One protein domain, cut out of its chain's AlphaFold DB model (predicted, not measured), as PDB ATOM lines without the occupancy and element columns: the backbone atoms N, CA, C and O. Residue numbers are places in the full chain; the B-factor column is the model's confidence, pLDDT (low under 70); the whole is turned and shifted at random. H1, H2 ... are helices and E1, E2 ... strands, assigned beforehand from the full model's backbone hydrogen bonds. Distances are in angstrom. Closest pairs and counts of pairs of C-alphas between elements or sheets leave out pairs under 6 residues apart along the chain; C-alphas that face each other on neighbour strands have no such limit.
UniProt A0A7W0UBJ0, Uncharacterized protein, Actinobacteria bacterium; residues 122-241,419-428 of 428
ATOM      1  N   ALA A 122      18.698  58.362 -20.155       93.62
ATOM      2  CA  ALA A 122      19.137  59.372 -19.202       93.62
ATOM      3  C   ALA A 122      18.256  59.356 -17.941       93.62
ATOM      4  O   ALA A 122      17.028  59.411 -18.024       93.62
ATOM      5  N   VAL A 123      18.903  59.319 -16.777       96.19
ATOM      6  CA  VAL A 123      18.256  59.342 -15.459       96.19
ATOM      7  C   VAL A 123      18.427  60.727 -14.838       96.19
ATOM      8  O   VAL A 123      19.422  61.409 -15.090       96.19
ATOM      9  N   ALA A 124      17.456  61.161 -14.033       95.88
ATOM     10  CA  ALA A 124      17.529  62.428 -13.314       95.88
ATOM     11  C   ALA A 124      18.840  62.557 -12.509       95.88
ATOM     12  O   ALA A 124      19.258  61.636 -11.805       95.88
ATOM     13  N   ALA A 125      19.478  63.729 -12.582       93.50
ATOM     14  CA  ALA A 125      20.746  63.980 -11.903       93.50
ATOM     15  C   ALA A 125      20.645  63.760 -10.381       93.50
ATOM     16  O   ALA A 125      19.692  64.202  -9.737       93.50
ATOM     17  N   GLY A 126      21.655  63.099  -9.807       92.50
ATOM     18  CA  GLY A 126      21.726  62.794  -8.374       92.50
ATOM     19  C   GLY A 126      20.949  61.548  -7.936       92.50
ATOM     20  O   GLY A 126      21.018  61.193  -6.763       92.50
ATOM     21  N   VAL A 127      20.245  60.869  -8.847       95.44
ATOM     22  CA  VAL A 127      19.617  59.571  -8.564       95.44
ATOM     23  C   VAL A 127      20.631  58.450  -8.812       95.44
ATOM     24  O   VAL A 127      21.154  58.346  -9.925       95.44
ATOM     25  N   PRO A 128      20.912  57.585  -7.820       95.44
ATOM     26  CA  PRO A 128      21.777  56.433  -8.035       95.44
ATOM     27  C   PRO A 128      21.170  55.495  -9.082       95.44
ATOM     28  O   PRO A 128      20.000  55.125  -8.986       95.44
ATOM     29  N   THR A 129      21.979  55.105 -10.064       96.38
ATOM     30  CA  THR A 129      21.631  54.081 -11.056       96.38
ATOM     31  C   THR A 129      22.529  52.875 -10.829       96.38
ATOM     32  O   THR A 129      23.746  53.037 -10.750       96.38
ATOM     33  N   ARG A 130      21.941  51.688 -10.681       96.81
ATOM     34  CA  ARG A 130      22.669  50.453 -10.363       96.81
ATOM     35  C   ARG A 130      22.225  49.288 -11.250       96.81
ATOM     36  O   ARG A 130      21.171  49.340 -11.876       96.81
ATOM     37  N   TYR A 131      23.017  48.229 -11.275       97.00
ATOM     38  CA  TYR A 131      22.787  46.997 -12.026       97.00
ATOM     39  C   TYR A 131      22.737  45.831 -11.052       97.00
ATOM     40  O   TYR A 131      23.608  45.730 -10.195       97.00
ATOM     41  N   VAL A 132      21.728  44.972 -11.162       96.94
ATOM     42  CA  VAL A 132      21.585  43.840 -10.240       96.94
ATOM     43  C   VAL A 132      22.640  42.777 -10.538       96.94
ATOM     44  O   VAL A 132      22.815  42.381 -11.695       96.94
ATOM     45  N   ASP A 133      23.331  42.318  -9.498       94.50
ATOM     46  CA  ASP A 133      24.290  41.224  -9.596       94.50
ATOM     47  C   ASP A 133      23.551  39.911  -9.932       94.50
ATOM     48  O   ASP A 133      22.550  39.579  -9.292       94.50
ATOM     49  N   PRO A 134      24.010  39.126 -10.926       91.69
ATOM     50  CA  PRO A 134      23.405  37.837 -11.263       91.69
ATOM     51  C   PRO A 134      23.330  36.830 -10.103       91.69
ATOM     52  O   PRO A 134      22.558  35.875 -10.193       91.69
ATOM     53  N   ALA A 135      24.145  37.002  -9.059       93.06
ATOM     54  CA  ALA A 135      24.164  36.178  -7.858       93.06
ATOM     55  C   ALA A 135      23.198  36.656  -6.761       93.06
ATOM     56  O   ALA A 135      23.090  35.968  -5.742       93.06
ATOM     57  N   ALA A 136      22.491  37.777  -6.954       94.62
ATOM     58  CA  ALA A 136      21.517  38.286  -5.994       94.62
ATOM     59  C   ALA A 136      20.451  37.206  -5.689       94.62
ATOM     60  O   ALA A 136      19.732  36.780  -6.604       94.62
ATOM     61  N   PRO A 137      20.305  36.745  -4.428       94.38
ATOM     62  CA  PRO A 137      19.419  35.626  -4.084       94.38
ATOM     63  C   PRO A 137      17.943  35.867  -4.426       94.38
ATOM     64  O   PRO A 137      17.197  34.926  -4.699       94.38
ATOM     65  N   TRP A 138      17.525  37.132  -4.427       95.31
ATOM     66  CA  TRP A 138      16.160  37.569  -4.714       95.31
ATOM     67  C   TRP A 138      15.895  37.830  -6.203       95.31
ATOM     68  O   TRP A 138      14.751  38.089  -6.572       95.31
ATOM     69  N   LEU A 139      16.901  37.731  -7.083       95.75
ATOM     70  CA  LEU A 139      16.755  37.993  -8.520       95.75
ATOM     71  C   LEU A 139      15.577  37.231  -9.173       95.75
ATOM     72  O   LEU A 139      14.833  37.851  -9.939       95.75
ATOM     73  N   PRO A 140      15.322  35.941  -8.860       94.38
ATOM     74  CA  PRO A 140      14.174  35.226  -9.420       94.38
ATOM     75  C   PRO A 140      12.813  35.784  -8.980       94.38
ATOM     76  O   PRO A 140      11.848  35.673  -9.735       94.38
ATOM     77  N   LEU A 141      12.718  36.399  -7.792       93.75
ATOM     78  CA  LEU A 141      11.463  36.961  -7.270       93.75
ATOM     79  C   LEU A 141      10.963  38.123  -8.128       93.75
ATOM     80  O   LEU A 141       9.759  38.321  -8.250       93.75
ATOM     81  N   VAL A 142      11.885  38.842  -8.771       93.94
ATOM     82  CA  VAL A 142      11.580  39.957  -9.676       93.94
ATOM     83  C   VAL A 142      11.621  39.558 -11.152       93.94
ATOM     84  O   VAL A 142      11.781  40.405 -12.029       93.94
ATOM     85  N   ALA A 143      11.485  38.255 -11.428       93.31
ATOM     86  CA  ALA A 143      11.582  37.660 -12.761       93.31
ATOM     87  C   ALA A 143      12.910  37.971 -13.483       93.31
ATOM     88  O   ALA A 143      12.974  38.016 -14.716       93.31
ATOM     89  N   GLY A 144      13.979  38.182 -12.715       94.25
ATOM     90  CA  GLY A 144      15.320  38.348 -13.240       94.25
ATOM     91  C   GLY A 144      15.946  37.016 -13.657       94.25
ATOM     92  O   GLY A 144      15.640  35.955 -13.116       94.25
ATOM     93  N   THR A 145      16.832  37.067 -14.646       94.88
ATOM     94  CA  THR A 145      17.543  35.914 -15.202       94.88
ATOM     95  C   THR A 145      19.050  36.157 -15.116       94.88
ATOM     96  O   THR A 145      19.541  37.105 -15.737       94.88
ATOM     97  N   PRO A 146      19.813  35.316 -14.391       92.12
ATOM     98  CA  PRO A 146      21.269  35.395 -14.383       92.12
ATOM     99  C   PRO A 146      21.841  35.338 -15.806       92.12
ATOM    100  O   PRO A 146      21.510  34.442 -16.582       92.12
ATOM    101  N   GLY A 147      22.692  36.301 -16.163       86.62
ATOM    102  CA  GLY A 147      23.264  36.404 -17.514       86.62
ATOM    103  C   GLY A 147      22.300  36.920 -18.592       86.62
ATOM    104  O   GLY A 147      22.686  36.974 -19.762       86.62
ATOM    105  N   GLY A 148      21.080  37.319 -18.214       91.19
ATOM    106  CA  GLY A 148      20.130  37.989 -19.094       91.19
ATOM    107  C   GLY A 148      20.731  39.260 -19.694       91.19
ATOM    108  O   GLY A 148      21.388  40.041 -19.004       91.19
ATOM    109  N   ARG A 149      20.537  39.455 -21.001       92.44
ATOM    110  CA  ARG A 149      21.093  40.609 -21.730       92.44
ATOM    111  C   ARG A 149      20.091  41.736 -21.916       92.44
ATOM    112  O   ARG A 149      20.491  42.825 -22.315       92.44
ATOM    113  N   ARG A 150      18.816  41.489 -21.620       94.50
ATOM    114  CA  ARG A 150      17.751  42.482 -21.693       94.50
ATOM    115  C   ARG A 150      17.522  43.067 -20.304       94.50
ATOM    116  O   ARG A 150      17.003  42.390 -19.424       94.50
ATOM    117  N   LEU A 151      17.924  44.312 -20.089       96.38
ATOM    118  CA  LEU A 151      17.800  45.006 -18.812       96.38
ATOM    119  C   LEU A 151      16.468  45.751 -18.730       96.38
ATOM    120  O   LEU A 151      16.148  46.557 -19.604       96.38
ATOM    121  N   ARG A 152      15.713  45.517 -17.655       97.25
ATOM    122  CA  ARG A 152      14.465  46.232 -17.349       97.25
ATOM    123  C   ARG A 152      14.652  47.095 -16.110       97.25
ATOM    124  O   ARG A 152      15.347  46.697 -15.176       97.25
ATOM    125  N   ALA A 153      14.056  48.282 -16.119       97.88
ATOM    126  CA  ALA A 153      14.200  49.246 -15.037       97.88
ATOM    127  C   ALA A 153      13.220  48.956 -13.894       97.88
ATOM    128  O   ALA A 153      12.043  48.686 -14.131       97.88
ATOM    129  N   PHE A 154      13.701  49.076 -12.662       98.38
ATOM    130  CA  PHE A 154      12.937  48.996 -11.417       98.38
ATOM    131  C   PHE A 154      13.356  50.149 -10.496       98.38
ATOM    132  O   PHE A 154      14.443  50.709 -10.649       98.38
ATOM    133  N   LEU A 155      12.519  50.497  -9.519       98.38
ATOM    134  CA  LEU A 155      12.955  51.299  -8.373       98.38
ATOM    135  C   LEU A 155      13.301  50.379  -7.209       98.38
ATOM    136  O   LEU A 155      12.449  49.596  -6.805       98.38
ATOM    137  N   ALA A 156      14.496  50.513  -6.638       98.12
ATOM    138  CA  ALA A 156      14.838  49.899  -5.360       98.12
ATOM    139  C   ALA A 156      14.654  50.916  -4.239       98.12
ATOM    140  O   ALA A 156      15.234  52.003  -4.296       98.12
ATOM    141  N   ALA A 157      13.848  50.575  -3.236       98.12
ATOM    142  CA  ALA A 157      13.606  51.427  -2.079       98.12
ATOM    143  C   ALA A 157      14.014  50.712  -0.792       98.12
ATOM    144  O   ALA A 157      13.588  49.584  -0.559       98.12
ATOM    145  N   ARG A 158      14.778  51.410   0.056       97.75
ATOM    146  CA  ARG A 158      15.039  51.028   1.449       97.75
ATOM    147  C   ARG A 158      14.369  52.044   2.358       97.75
ATOM    148  O   ARG A 158      14.660  53.242   2.277       97.75
ATOM    149  N   VAL A 159      13.479  51.584   3.221       98.00
ATOM    150  CA  VAL A 159      12.681  52.413   4.123       98.00
ATOM    151  C   VAL A 159      12.933  51.968   5.550       98.00
ATOM    152  O   VAL A 159      12.790  50.800   5.871       98.00
ATOM    153  N   ARG A 160      13.301  52.906   6.416       97.88
ATOM    154  CA  ARG A 160      13.379  52.673   7.851       97.88
ATOM    155  C   ARG A 160      12.045  53.042   8.480       97.88
ATOM    156  O   ARG A 160      11.544  54.142   8.238       97.88
ATOM    157  N   LEU A 161      11.504  52.119   9.256       97.75
ATOM    158  CA  LEU A 161      10.253  52.236   9.988       97.75
ATOM    159  C   LEU A 161      10.581  52.195  11.476       97.75
ATOM    160  O   LEU A 161      11.339  51.324  11.900       97.75
ATOM    161  N   ARG A 162      10.035  53.116  12.265       97.31
ATOM    162  CA  ARG A 162      10.122  53.060  13.724       97.31
ATOM    163  C   ARG A 162       8.728  52.880  14.310       97.31
ATOM    164  O   ARG A 162       7.812  53.616  13.985       97.31
ATOM    165  N   PHE A 163       8.570  51.871  15.146       97.06
ATOM    166  CA  PHE A 163       7.359  51.651  15.917       97.06
ATOM    167  C   PHE A 163       7.670  51.992  17.362       97.06
ATOM    168  O   PHE A 163       8.488  51.308  17.980       97.06
ATOM    169  N   ASP A 164       7.014  53.010  17.901       95.44
ATOM    170  CA  ASP A 164       7.105  53.343  19.312       95.44
ATOM    171  C   ASP A 164       5.732  53.463  19.976       95.44
ATOM    172  O   ASP A 164       4.760  53.953  19.409       95.44
ATOM    173  N   ASP A 165       5.644  52.952  21.203       96.12
ATOM    174  CA  ASP A 165       4.479  53.116  22.066       96.12
ATOM    175  C   ASP A 165       4.941  53.091  23.528       96.12
ATOM    176  O   ASP A 165       5.381  52.067  24.059       96.12
ATOM    177  N   ALA A 166       4.821  54.236  24.203       93.81
ATOM    178  CA  ALA A 166       5.279  54.403  25.582       93.81
ATOM    179  C   ALA A 166       4.495  53.553  26.596       93.81
ATOM    180  O   ALA A 166       5.003  53.243  27.674       93.81
ATOM    181  N   ARG A 167       3.245  53.185  26.292       92.38
ATOM    182  CA  ARG A 167       2.418  52.348  27.172       92.38
ATOM    183  C   ARG A 167       2.801  50.877  27.038       92.38
ATOM    184  O   ARG A 167       2.730  50.152  28.031       92.38
ATOM    185  N   ALA A 168       3.156  50.457  25.829       92.75
ATOM    186  CA  ALA A 168       3.638  49.119  25.531       92.75
ATOM    187  C   ALA A 168       5.137  48.933  25.815       92.75
ATOM    188  O   ALA A 168       5.594  47.793  25.802       92.75
ATOM    189  N   ASP A 169       5.869  50.018  26.100       93.69
ATOM    190  CA  ASP A 169       7.335  50.032  26.232       93.69
ATOM    191  C   ASP A 169       8.016  49.470  24.972       93.69
ATOM    192  O   ASP A 169       8.909  48.623  25.019       93.69
ATOM    193  N   VAL A 170       7.515  49.906  23.815       95.12
ATOM    194  CA  VAL A 170       8.020  49.514  22.500       95.12
ATOM    195  C   VAL A 170       8.779  50.690  21.896       95.12
ATOM    196  O   VAL A 170       8.257  51.797  21.844       95.12
ATOM    197  N   ASP A 171      10.001  50.422  21.440       95.44
ATOM    198  CA  ASP A 171      10.785  51.261  20.528       95.44
ATOM    199  C   ASP A 171      11.560  50.307  19.609       95.44
ATOM    200  O   ASP A 171      12.610  49.765  19.966       95.44
ATOM    201  N   ALA A 172      10.957  49.991  18.467       95.50
ATOM    202  CA  ALA A 172      11.460  49.023  17.505       95.50
ATOM    203  C   ALA A 172      11.741  49.710  16.177       95.50
ATOM    204  O   ALA A 172      10.953  50.518  15.701       95.50
ATOM    205  N   THR A 173      12.858  49.359  15.549       96.31
ATOM    206  CA  THR A 173      13.172  49.808  14.192       96.31
ATOM    207  C   THR A 173      13.174  48.613  13.255       96.31
ATOM    208  O   THR A 173      13.809  47.603  13.545       96.31
ATOM    209  N   GLU A 174      12.502  48.758  12.121       95.00
ATOM    210  CA  GLU A 174      12.508  47.800  11.022       95.00
ATOM    211  C   GLU A 174      13.051  48.465   9.757       95.00
ATOM    212  O   GLU A 174      12.853  49.660   9.519       95.00
ATOM    213  N   GLU A 175      13.735  47.681   8.928       95.88
ATOM    214  CA  GLU A 175      14.075  48.084   7.569       95.88
ATOM    215  C   GLU A 175      13.188  47.306   6.596       95.88
ATOM    216  O   GLU A 175      13.013  46.094   6.704       95.88
ATOM    217  N   TRP A 176      12.566  48.043   5.685       96.50
ATOM    218  CA  TRP A 176      11.718  47.526   4.631       96.50
ATOM    219  C   TRP A 176      12.369  47.795   3.288       96.50
ATOM    220  O   TRP A 176      12.694  48.937   2.952       96.50
ATOM    221  N   GLU A 177      12.509  46.742   2.505       97.44
ATOM    222  CA  GLU A 177      13.205  46.764   1.234       97.44
ATOM    223  C   GLU A 177      12.319  46.151   0.158       97.44
ATOM    224  O   GLU A 177      11.671  45.120   0.357       97.44
ATOM    225  N   ALA A 178      12.220  46.837  -0.975       97.75
ATOM    226  CA  ALA A 178      11.393  46.383  -2.080       97.75
ATOM    227  C   ALA A 178      11.902  46.895  -3.425       97.75
ATOM    228  O   ALA A 178      12.439  48.005  -3.527       97.75
ATOM    229  N   LEU A 179      11.647  46.101  -4.467       98.19
ATOM    230  CA  LEU A 179      11.727  46.540  -5.855       98.19
ATOM    231  C   LEU A 179      10.332  46.845  -6.401       98.19
ATOM    232  O   LEU A 179       9.418  46.045  -6.248       98.19
ATOM    233  N   TYR A 180      10.180  47.974  -7.090       98.19
ATOM    234  CA  TYR A 180       8.948  48.372  -7.771       98.19
ATOM    235  C   TYR A 180       9.177  48.369  -9.276       98.19
ATOM    236  O   TYR A 180       9.959  49.170  -9.796       98.19
ATOM    237  N   GLY A 181       8.492  47.478  -9.986       95.81
ATOM    238  CA  GLY A 181       8.601  47.389 -11.435       95.81
ATOM    239  C   GLY A 181       8.179  46.028 -11.989       95.81
ATOM    240  O   GLY A 181       7.579  45.234 -11.266       95.81
ATOM    241  N   PRO A 182       8.488  45.748 -13.264       96.62
ATOM    242  CA  PRO A 182       9.265  46.590 -14.185       96.62
ATOM    243  C   PRO A 182       8.552  47.910 -14.529       96.62
ATOM    244  O   PRO A 182       7.326  47.982 -14.508       96.62
ATOM    245  N   LEU A 183       9.315  48.961 -14.844       97.12
ATOM    246  CA  LEU A 183       8.806  50.318 -15.124       97.12
ATOM    247  C   LEU A 183       8.350  50.536 -16.579       97.12
ATOM    248  O   LEU A 183       8.026  51.659 -16.978       97.12
ATOM    249  N   ASP A 184       8.314  49.474 -17.376       93.88
ATOM    250  CA  ASP A 184       7.938  49.485 -18.792       93.88
ATOM    251  C   ASP A 184       6.521  50.026 -19.021       93.88
ATOM    252  O   ASP A 184       6.270  50.682 -20.023       93.88
ATOM    253  N   GLY A 185       5.600  49.778 -18.082       92.56
ATOM    254  CA  GLY A 185       4.217  50.274 -18.104       92.56
ATOM    255  C   GLY A 185       3.977  51.519 -17.242       92.56
ATOM    256  O   GLY A 185       2.831  51.919 -17.057       92.56
ATOM    257  N   GLY A 186       5.038  52.113 -16.687       94.25
ATOM    258  CA  GLY A 186       4.961  53.174 -15.685       94.25
ATOM    259  C   GLY A 186       5.196  52.663 -14.262       94.25
ATOM    260  O   GLY A 186       5.511  51.497 -14.033       94.25
ATOM    261  N   PHE A 187       5.076  53.564 -13.289       96.62
ATOM    262  CA  PHE A 187       5.243  53.244 -11.871       96.62
ATOM    263  C   PHE A 187       3.901  52.915 -11.216       96.62
ATOM    264  O   PHE A 187       2.932  53.658 -11.372       96.62
ATOM    265  N   SER A 188       3.874  51.832 -10.441       95.75
ATOM    266  CA  SER A 188       2.736  51.422  -9.622       95.75
ATOM    267  C   SER A 188       3.227  50.985  -8.246       95.75
ATOM    268  O   SER A 188       4.277  50.357  -8.129       95.75
ATOM    269  N   LEU A 189       2.464  51.291  -7.197       95.56
ATOM    270  CA  LEU A 189       2.746  50.781  -5.851       95.56
ATOM    271  C   LEU A 189       2.410  49.290  -5.718       95.56
ATOM    272  O   LEU A 189       3.006  48.603  -4.895       95.56
ATOM    273  N   GLU A 190       1.482  48.792  -6.539       93.94
ATOM    274  CA  GLU A 190       1.044  47.389  -6.547       93.94
ATOM    275  C   GLU A 190       2.133  46.444  -7.074       93.94
ATOM    276  O   GLU A 190       2.121  45.259  -6.765       93.94
ATOM    277  N   SER A 191       3.099  46.959  -7.847       93.81
ATOM    278  CA  SER A 191       4.237  46.174  -8.341       93.81
ATOM    279  C   SER A 191       5.392  46.076  -7.339       93.81
ATOM    280  O   SER A 191       6.477  45.622  -7.700       93.81
ATOM    281  N   GLY A 192       5.181  46.526  -6.099       94.69
ATOM    282  CA  GLY A 192       6.155  46.403  -5.024       94.69
ATOM    283  C   GLY A 192       6.372  44.944  -4.635       94.69
ATOM    284  O   GLY A 192       5.466  44.285  -4.129       94.69
ATOM    285  N   MET A 193       7.590  44.458  -4.836       96.31
ATOM    286  CA  MET A 193       8.039  43.126  -4.451       96.31
ATOM    287  C   MET A 193       9.017  43.258  -3.283       96.31
ATOM    288  O   MET A 193      10.132  43.741  -3.499       96.31
ATOM    289  N   PRO A 194       8.616  42.873  -2.056       96.31
ATOM    290  CA  PRO A 194       9.507  42.891  -0.903       96.31
ATOM    291  C   PRO A 194      10.670  41.931  -1.134       96.31
ATOM    292  O   PRO A 194      10.457  40.760  -1.458       96.31
ATOM    293  N   VAL A 195      11.888  42.430  -0.979       95.88
ATOM    294  CA  VAL A 195      13.125  41.665  -1.146       95.88
ATOM    295  C   VAL A 195      14.116  42.128  -0.088       95.88
ATOM    296  O   VAL A 195      14.138  43.307   0.225       95.88
ATOM    297  N   ASP A 196      14.909  41.214   0.458       94.38
ATOM    298  CA  ASP A 196      16.025  41.541   1.355       94.38
ATOM    299  C   ASP A 196      17.266  41.725   0.481       94.38
ATOM    300  O   ASP A 196      17.848  40.736   0.025       94.38
ATOM    301  N   PHE A 197      17.570  42.976   0.127       94.50
ATOM    302  CA  PHE A 197      18.701  43.308  -0.731       94.50
ATOM    303  C   PHE A 197      19.842  43.916   0.077       94.50
ATOM    304  O   PHE A 197      19.662  44.762   0.954       94.50
ATOM    305  N   ASP A 198      21.067  43.577  -0.300       93.12
ATOM    306  CA  ASP A 198      22.261  44.197   0.249       93.12
ATOM    307  C   ASP A 198      23.004  45.042  -0.796       93.12
ATOM    308  O   ASP A 198      22.675  45.069  -1.980       93.12
ATOM    309  N   GLU A 199      24.001  45.814  -0.359       91.62
ATOM    310  CA  GLU A 199      24.757  46.673  -1.280       91.62
ATOM    311  C   GLU A 199      25.538  45.887  -2.344       91.62
ATOM    312  O   GLU A 199      25.799  46.432  -3.414       91.62
ATOM    313  N   ARG A 200      25.900  44.631  -2.064       94.12
ATOM    314  CA  ARG A 200      26.659  43.728  -2.945       94.12
ATOM    315  C   ARG A 200      25.779  43.123  -4.033       94.12
ATOM    316  O   ARG A 200      26.314  42.724  -5.060       94.12
ATOM    317  N   ASP A 201      24.461  43.118  -3.847       95.56
ATOM    318  CA  ASP A 201      23.504  42.750  -4.896       95.56
ATOM    319  C   ASP A 201      23.456  43.779  -6.035       95.56
ATOM    320  O   ASP A 201      22.765  43.574  -7.036       95.56
ATOM    321  N   PHE A 202      24.180  44.896  -5.903       95.44
ATOM    322  CA  PHE A 202      24.216  45.959  -6.890       95.44
ATOM    323  C   PHE A 202      25.638  46.312  -7.329       95.44
ATOM    324  O   PHE A 202      26.530  46.565  -6.524       95.44
ATOM    325  N   SER A 203      25.808  46.462  -8.638       93.75
ATOM    326  CA  SER A 203      26.990  47.035  -9.276       93.75
ATOM    327  C   SER A 203      26.680  48.420  -9.840       93.75
ATOM    328  O   SER A 203      25.569  48.695 -10.295       93.75
ATOM    329  N   SER A 204      27.669  49.307  -9.850       90.12
ATOM    330  CA  SER A 204      27.613  50.573 -10.591       90.12
ATOM    331  C   SER A 204      28.057  50.430 -12.049       90.12
ATOM    332  O   SER A 204      27.799  51.321 -12.856       90.12
ATOM    333  N   ASP A 205      28.717  49.321 -12.395       88.88
ATOM    334  CA  ASP A 205      29.240  49.074 -13.735       88.88
ATOM    335  C   ASP A 205      28.194  48.381 -14.611       88.88
ATOM    336  O   ASP A 205      27.695  47.300 -14.286       88.88
ATOM    337  N   ALA A 206      27.899  48.993 -15.757       88.12
ATOM    338  CA  ALA A 206      27.010  48.420 -16.756       88.12
ATOM    339  C   ALA A 206      27.621  47.146 -17.370       88.12
ATOM    340  O   ALA A 206      28.759  47.194 -17.856       88.12
ATOM    341  N   PRO A 207      26.884  46.022 -17.443       89.06
ATOM    342  CA  PRO A 207      27.363  44.845 -18.153       89.06
ATOM    343  C   PRO A 207      27.528  45.128 -19.655       89.06
ATOM    344  O   PRO A 207      26.778  45.894 -20.260       89.06
ATOM    345  N   THR A 208      28.512  44.493 -20.292       88.69
ATOM    346  CA  THR A 208      28.765  44.664 -21.731       88.69
ATOM    347  C   THR A 208      27.772  43.876 -22.583       88.69
ATOM    348  O   THR A 208      27.461  42.731 -22.260       88.69
ATOM    349  N   GLY A 209      27.361  44.427 -23.730       90.00
ATOM    350  CA  GLY A 209      26.529  43.705 -24.706       90.00
ATOM    351  C   GLY A 209      25.071  43.516 -24.273       90.00
ATOM    352  O   GLY A 209      24.442  42.534 -24.667       90.00
ATOM    353  N   VAL A 210      24.563  44.435 -23.451       93.81
ATOM    354  CA  VAL A 210      23.173  44.470 -22.985       93.81
ATOM    355  C   VAL A 210      22.316  45.420 -23.819       93.81
ATOM    356  O   VAL A 210      22.828  46.338 -24.461       93.81
ATOM    357  N   SER A 211      21.004  45.218 -23.775       94.75
ATOM    358  CA  SER A 211      19.996  46.156 -24.262       94.75
ATOM    359  C   SER A 211      19.098  46.600 -23.110       94.75
ATOM    360  O   SER A 211      18.769  45.819 -22.225       94.75
ATOM    361  N   TYR A 212      18.706  47.866 -23.112       95.88
ATOM    362  CA  TYR A 212      17.855  48.493 -22.111       95.88
ATOM    363  C   TYR A 212      16.443  48.610 -22.658       95.88
ATOM    364  O   TYR A 212      16.252  49.235 -23.700       95.88
ATOM    365  N   VAL A 213      15.465  48.048 -21.951       95.88
ATOM    366  CA  VAL A 213      14.051  48.317 -22.220       95.88
ATOM    367  C   VAL A 213      13.736  49.732 -21.755       95.88
ATOM    368  O   VAL A 213      14.063  50.106 -20.626       95.88
ATOM    369  N   LEU A 214      13.137  50.532 -22.635       93.75
ATOM    370  CA  LEU A 214      12.790  51.915 -22.331       93.75
ATOM    371  C   LEU A 214      11.630  51.948 -21.320       93.75
ATOM    372  O   LEU A 214      10.538  51.475 -21.640       93.75
ATOM    373  N   PRO A 215      11.826  52.502 -20.110       95.19
ATOM    374  CA  PRO A 215      10.738  52.627 -19.151       95.19
ATOM    375  C   PRO A 215       9.718  53.656 -19.649       95.19
ATOM    376  O   PRO A 215      10.098  54.733 -20.112       95.19
ATOM    377  N   ALA A 216       8.423  53.371 -19.494       95.44
ATOM    378  CA  ALA A 216       7.388  54.389 -19.688       95.44
ATOM    379  C   ALA A 216       7.321  55.375 -18.509       95.44
ATOM    380  O   ALA A 216       6.785  56.475 -18.647       95.44
ATOM    381  N   ALA A 217       7.864  55.003 -17.344       95.62
ATOM    382  CA  ALA A 217       8.026  55.927 -16.227       95.62
ATOM    383  C   ALA A 217       9.027  57.054 -16.580       95.62
ATOM    384  O   ALA A 217      10.082  56.766 -17.152       95.62
ATOM    385  N   PRO A 218       8.765  58.320 -16.197       96.31
ATOM    386  CA  PRO A 218       9.627  59.460 -16.522       96.31
ATOM    387  C   PRO A 218      10.893  59.505 -15.644       96.31
ATOM    388  O   PRO A 218      11.097  60.412 -14.839       96.31
ATOM    389  N   VAL A 219      11.784  58.523 -15.813       97.00
ATOM    390  CA  VAL A 219      13.029  58.355 -15.031       97.00
ATOM    391  C   VAL A 219      14.057  59.476 -15.246       97.00
ATOM    392  O   VAL A 219      15.009  59.593 -14.478       97.00
ATOM    393  N   GLY A 220      13.874  60.325 -16.260       96.75
ATOM    394  CA  GLY A 220      14.673  61.536 -16.470       96.75
ATOM    395  C   GLY A 220      14.253  62.722 -15.589       96.75
ATOM    396  O   GLY A 220      14.991  63.701 -15.480       96.75
ATOM    397  N   GLU A 221      13.088  62.658 -14.938       97.38
ATOM    398  CA  GLU A 221      12.516  63.778 -14.189       97.38
ATOM    399  C   GLU A 221      12.706  63.616 -12.676       97.38
ATOM    400  O   GLU A 221      12.223  62.668 -12.065       97.38
ATOM    401  N   GLN A 222      13.317  64.597 -12.002       97.19
ATOM    402  CA  GLN A 222      13.472  64.549 -10.535       97.19
ATOM    403  C   GLN A 222      12.117  64.516  -9.795       97.19
ATOM    404  O   GLN A 222      11.998  63.969  -8.696       97.19
ATOM    405  N   ARG A 223      11.075  65.090 -10.414       97.19
ATOM    406  CA  ARG A 223       9.703  65.070  -9.902       97.19
ATOM    407  C   ARG A 223       9.197  63.644  -9.682       97.19
ATOM    408  O   ARG A 223       8.605  63.398  -8.635       97.19
ATOM    409  N   PHE A 224       9.490  62.732 -10.606       97.88
ATOM    410  CA  PHE A 224       9.082  61.334 -10.534       97.88
ATOM    411  C   PHE A 224       9.579  60.657  -9.254       97.88
ATOM    412  O   PHE A 224       8.780  60.147  -8.473       97.88
ATOM    413  N   PHE A 225      10.882  60.724  -8.973       98.12
ATOM    414  CA  PHE A 225      11.466  60.093  -7.784       98.12
ATOM    415  C   PHE A 225      10.966  60.713  -6.479       98.12
ATOM    416  O   PHE A 225      10.784  60.007  -5.489       98.12
ATOM    417  N   ARG A 226      10.713  62.029  -6.460       97.62
ATOM    418  CA  ARG A 226      10.123  62.704  -5.297       97.62
ATOM    419  C   ARG A 226       8.698  62.211  -5.026       97.62
ATOM    420  O   ARG A 226       8.353  61.969  -3.872       97.62
ATOM    421  N   GLU A 227       7.887  62.064  -6.070       97.81
ATOM    422  CA  GLU A 227       6.517  61.550  -5.966       97.81
ATOM    423  C   GLU A 227       6.503  60.061  -5.595       97.81
ATOM    424  O   GLU A 227       5.787  59.688  -4.669       97.81
ATOM    425  N   ALA A 228       7.361  59.238  -6.209       98.00
ATOM    426  CA  ALA A 228       7.520  57.824  -5.870       98.00
ATOM    427  C   ALA A 228       7.957  57.634  -4.409       98.00
ATOM    428  O   ALA A 228       7.343  56.860  -3.680       98.00
ATOM    429  N   ARG A 229       8.948  58.405  -3.935       97.94
ATOM    430  CA  ARG A 229       9.390  58.399  -2.530       97.94
ATOM    431  C   ARG A 229       8.238  58.693  -1.570       97.94
ATOM    432  O   ARG A 229       8.076  57.986  -0.579       97.94
ATOM    433  N   LYS A 230       7.442  59.728  -1.860       97.69
ATOM    434  CA  LYS A 230       6.277  60.094  -1.043       97.69
ATOM    435  C   LYS A 230       5.213  58.992  -1.064       97.69
ATOM    436  O   LYS A 230       4.690  58.648  -0.012       97.69
ATOM    437  N   ALA A 231       4.914  58.446  -2.239       97.75
ATOM    438  CA  ALA A 231       3.905  57.409  -2.419       97.75
ATOM    439  C   ALA A 231       4.276  56.107  -1.687       97.75
ATOM    440  O   ALA A 231       3.435  55.537  -0.999       97.75
ATOM    441  N   ILE A 232       5.542  55.681  -1.772       97.88
ATOM    442  CA  ILE A 232       6.065  54.502  -1.063       97.88
ATOM    443  C   ILE A 232       5.985  54.703   0.453       97.88
ATOM    444  O   ILE A 232       5.480  53.834   1.159       97.88
ATOM    445  N   GLY A 233       6.440  55.858   0.953       97.44
ATOM    446  CA  GLY A 233       6.351  56.178   2.379       97.44
ATOM    447  C   GLY A 233       4.906  56.187   2.884       97.44
ATOM    448  O   GLY A 233       4.616  55.579   3.907       97.44
ATOM    449  N   GLN A 234       3.988  56.802   2.133       97.25
ATOM    450  CA  GLN A 234       2.568  56.833   2.490       97.25
ATOM    451  C   GLN A 234       1.950  55.428   2.518       97.25
ATOM    452  O   GLN A 234       1.263  55.092   3.472       97.25
ATOM    453  N   ARG A 235       2.249  54.579   1.525       95.75
ATOM    454  CA  ARG A 235       1.766  53.190   1.492       95.75
ATOM    455  C   ARG A 235       2.196  52.406   2.728       95.75
ATOM    456  O   ARG A 235       1.395  51.675   3.297       95.75
ATOM    457  N   LEU A 236       3.452  52.560   3.151       96.12
ATOM    458  CA  LEU A 236       3.955  51.877   4.343       96.12
ATOM    459  C   LEU A 236       3.343  52.437   5.627       96.12
ATOM    460  O   LEU A 236       3.034  51.653   6.515       96.12
ATOM    461  N   LEU A 237       3.125  53.751   5.705       95.75
ATOM    462  CA  LEU A 237       2.415  54.383   6.819       95.75
ATOM    463  C   LEU A 237       0.982  53.845   6.967       95.75
ATOM    464  O   LEU A 237       0.533  53.610   8.085       95.75
ATOM    465  N   ASP A 238       0.284  53.645   5.847       94.00
ATOM    466  CA  ASP A 238      -1.112  53.200   5.836       94.00
ATOM    467  C   ASP A 238      -1.254  51.697   6.136       94.00
ATOM    468  O   ASP A 238      -2.183  51.289   6.835       94.00
ATOM    469  N   ASP A 239      -0.333  50.873   5.627       93.12
ATOM    470  CA  ASP A 239      -0.475  49.414   5.653       93.12
ATOM    471  C   ASP A 239       0.307  48.716   6.773       93.12
ATOM    472  O   ASP A 239      -0.064  47.613   7.184       93.12
ATOM    473  N   ARG A 240       1.444  49.271   7.213       94.62
ATOM    474  CA  ARG A 240       2.353  48.562   8.125       94.62
ATOM    475  C   ARG A 240       1.977  48.840   9.572       94.62
ATOM    476  O   ARG A 240       1.890  49.982  10.017       94.62
ATOM    477  N   THR A 241       1.826  47.761  10.325       95.94
ATOM    478  CA  THR A 241       1.601  47.781  11.766       95.94
ATOM    479  C   THR A 241       2.510  46.758  12.431       95.94
ATOM    480  O   THR A 241       2.835  45.722  11.844       95.94
ATOM    481  N   ASP A 419      16.927  55.124   1.115       95.25
ATOM    482  CA  ASP A 419      17.463  55.016  -0.239       95.25
ATOM    483  C   ASP A 419      16.341  54.832  -1.266       95.25
ATOM    484  O   ASP A 419      15.317  54.206  -0.986       95.25
ATOM    485  N   LEU A 420      16.534  55.429  -2.440       97.50
ATOM    486  CA  LEU A 420      15.694  55.217  -3.613       97.50
ATOM    487  C   LEU A 420      16.585  55.326  -4.848       97.50
ATOM    488  O   LEU A 420      17.066  56.417  -5.164       97.50
ATOM    489  N   SER A 421      16.777  54.210  -5.540       97.00
ATOM    490  CA  SER A 421      17.644  54.119  -6.713       97.00
ATOM    491  C   SER A 421      16.914  53.511  -7.906       97.00
ATOM    492  O   SER A 421      15.943  52.769  -7.751       97.00
ATOM    493  N   LEU A 422      17.370  53.854  -9.111       98.06
ATOM    494  CA  LEU A 422      16.972  53.150 -10.323       98.06
ATOM    495  C   LEU A 422      17.872  51.923 -10.470       98.06
ATOM    496  O   LEU A 422      19.095  52.062 -10.503       98.06
ATOM    497  N   VAL A 423      17.288  50.735 -10.579       97.88
ATOM    498  CA  VAL A 423      18.047  49.491 -10.727       97.88
ATOM    499  C   VAL A 423      17.676  48.772 -12.017       97.88
ATOM    500  O   VAL A 423      16.506  48.685 -12.390       97.88
ATOM    501  N   TRP A 424      18.691  48.272 -12.713       97.75
ATOM    502  CA  TRP A 424      18.550  47.496 -13.936       97.75
ATOM    503  C   TRP A 424      18.615  46.008 -13.619       97.75
ATOM    504  O   TRP A 424      19.663  45.493 -13.226       97.75
ATOM    505  N   VAL A 425      17.491  45.324 -13.809       97.50
ATOM    506  CA  VAL A 425      17.359  43.883 -13.589       97.50
ATOM    507  C   VAL A 425      17.605  43.155 -14.913       97.50
ATOM    508  O   VAL A 425      16.925  43.467 -15.899       97.50
ATOM    509  N   PRO A 426      18.543  42.193 -14.975       96.31
ATOM    510  CA  PRO A 426      18.734  41.371 -16.161       96.31
ATOM    511  C   PRO A 426      17.562  40.411 -16.337       96.31
ATOM    512  O   PRO A 426      17.195  39.690 -15.419       96.31
ATOM    513  N   THR A 427      16.979  40.394 -17.528       91.81
ATOM    514  CA  THR A 427      15.871  39.521 -17.934       91.81
ATOM    515  C   THR A 427      16.222  38.797 -19.235       91.81
ATOM    516  O   THR A 427      17.229  39.127 -19.876       91.81
ATOM    517  N   ALA A 428      15.440  37.762 -19.550       79.12
ATOM    518  CA  ALA A 428      15.669  36.845 -20.668       79.12
ATOM    519  C   ALA A 428      15.847  37.542 -22.027       79.12
ATOM    520  O   ALA A 428      15.134  38.539 -22.301       79.12
TER     521      ALA A 428
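What this domain is: This is residues 122 to 241 and 419 to 428 of the 428 residues of an uncharacterized protein of Actinobacteria bacterium (UniProt A0A7W0UBJ0). A strongly twisted sheet is built round one long strand, E2, whose hairpin with E3 runs out at one end and makes much of the length. The long helix H2 runs slantwise over the sheet, and short H1 lies beside the strands. The 130 printed residues include, in order, E1 H1 E2 E3 E4 E5 H2 E6; the class is mixed, helices and strands, and the branched sheet has parallel and antiparallel pairs. The whole is compact, with a radius of gyration of the C-alphas of 15.7 A, yet elongated, spanning 58 by 31 by 25 A.

How they stand to each other: Start at E2, residues 150 to 165. On one side find antiparallel E3, residues 170 to 180, with N 159 and O 176 2.8 A apart, and parallel E5, residues 211 to 213, with N 151 and O 211 at 2.7 A. On the other side is antiparallel E6, residues 419 to 427, with N 154 and O 423 at 2.8 A. E1, residues 129 to 132, is parallel to E6, with N 130 and O 422 at 2.9 A. E4, residues 192 to 194, continues the meander E2 E3 E4, each strand the antiparallel neighbour of the one before; N 193 and O 179 are 2.8 A apart. H2, residues 222 to 239, is on the sheet at a height of 9.6 A, over E3, E6 and, only just, E2, on which 3 of its 18 C-alphas fall; on the local plane it stands at 48 degrees to E3. Its closest C-alphas to E6 are those of Arg 229 and Leu 420, 7.1 A. H1, residues 139 to 142, is on the sheet at a height of 6.6 A, over none of the strands; its closest C-alphas to E4 are those of Val 142 and Met 193, 7.1 A. In H2 every O i to N i+4 pair is within hydrogen-bond range; H1 is too short for one.

Where its parts are: Find C-alpha 150 at (17.751, 42.482, -21.693); from there E2 runs 46.9 A to C-alpha 165 at (4.479, 53.116, 22.066). E3 comes back over 30.3 A, H2 covers 26.2 A and E6 23.6 A, ending at C-alpha 427, (15.871, 39.521, -17.934). E1 measures 10.3 A, E5 6.6 A, E4 6.4 A and H1 5.7 A.

The domain as a whole: The two C-alphas farthest apart are those of Arg 167 and Gly 209, 57.9 A. Residues 242 to 418 are not printed; C-alphas 241 and 419 are 21.2 A apart across the cut. The links E3 to E4 and E4 to E5 are long; within the latter, residues 202 to 203 pair antiparallel with residues 131 to 132 of E1. No printed residue is under 70 in pLDDT.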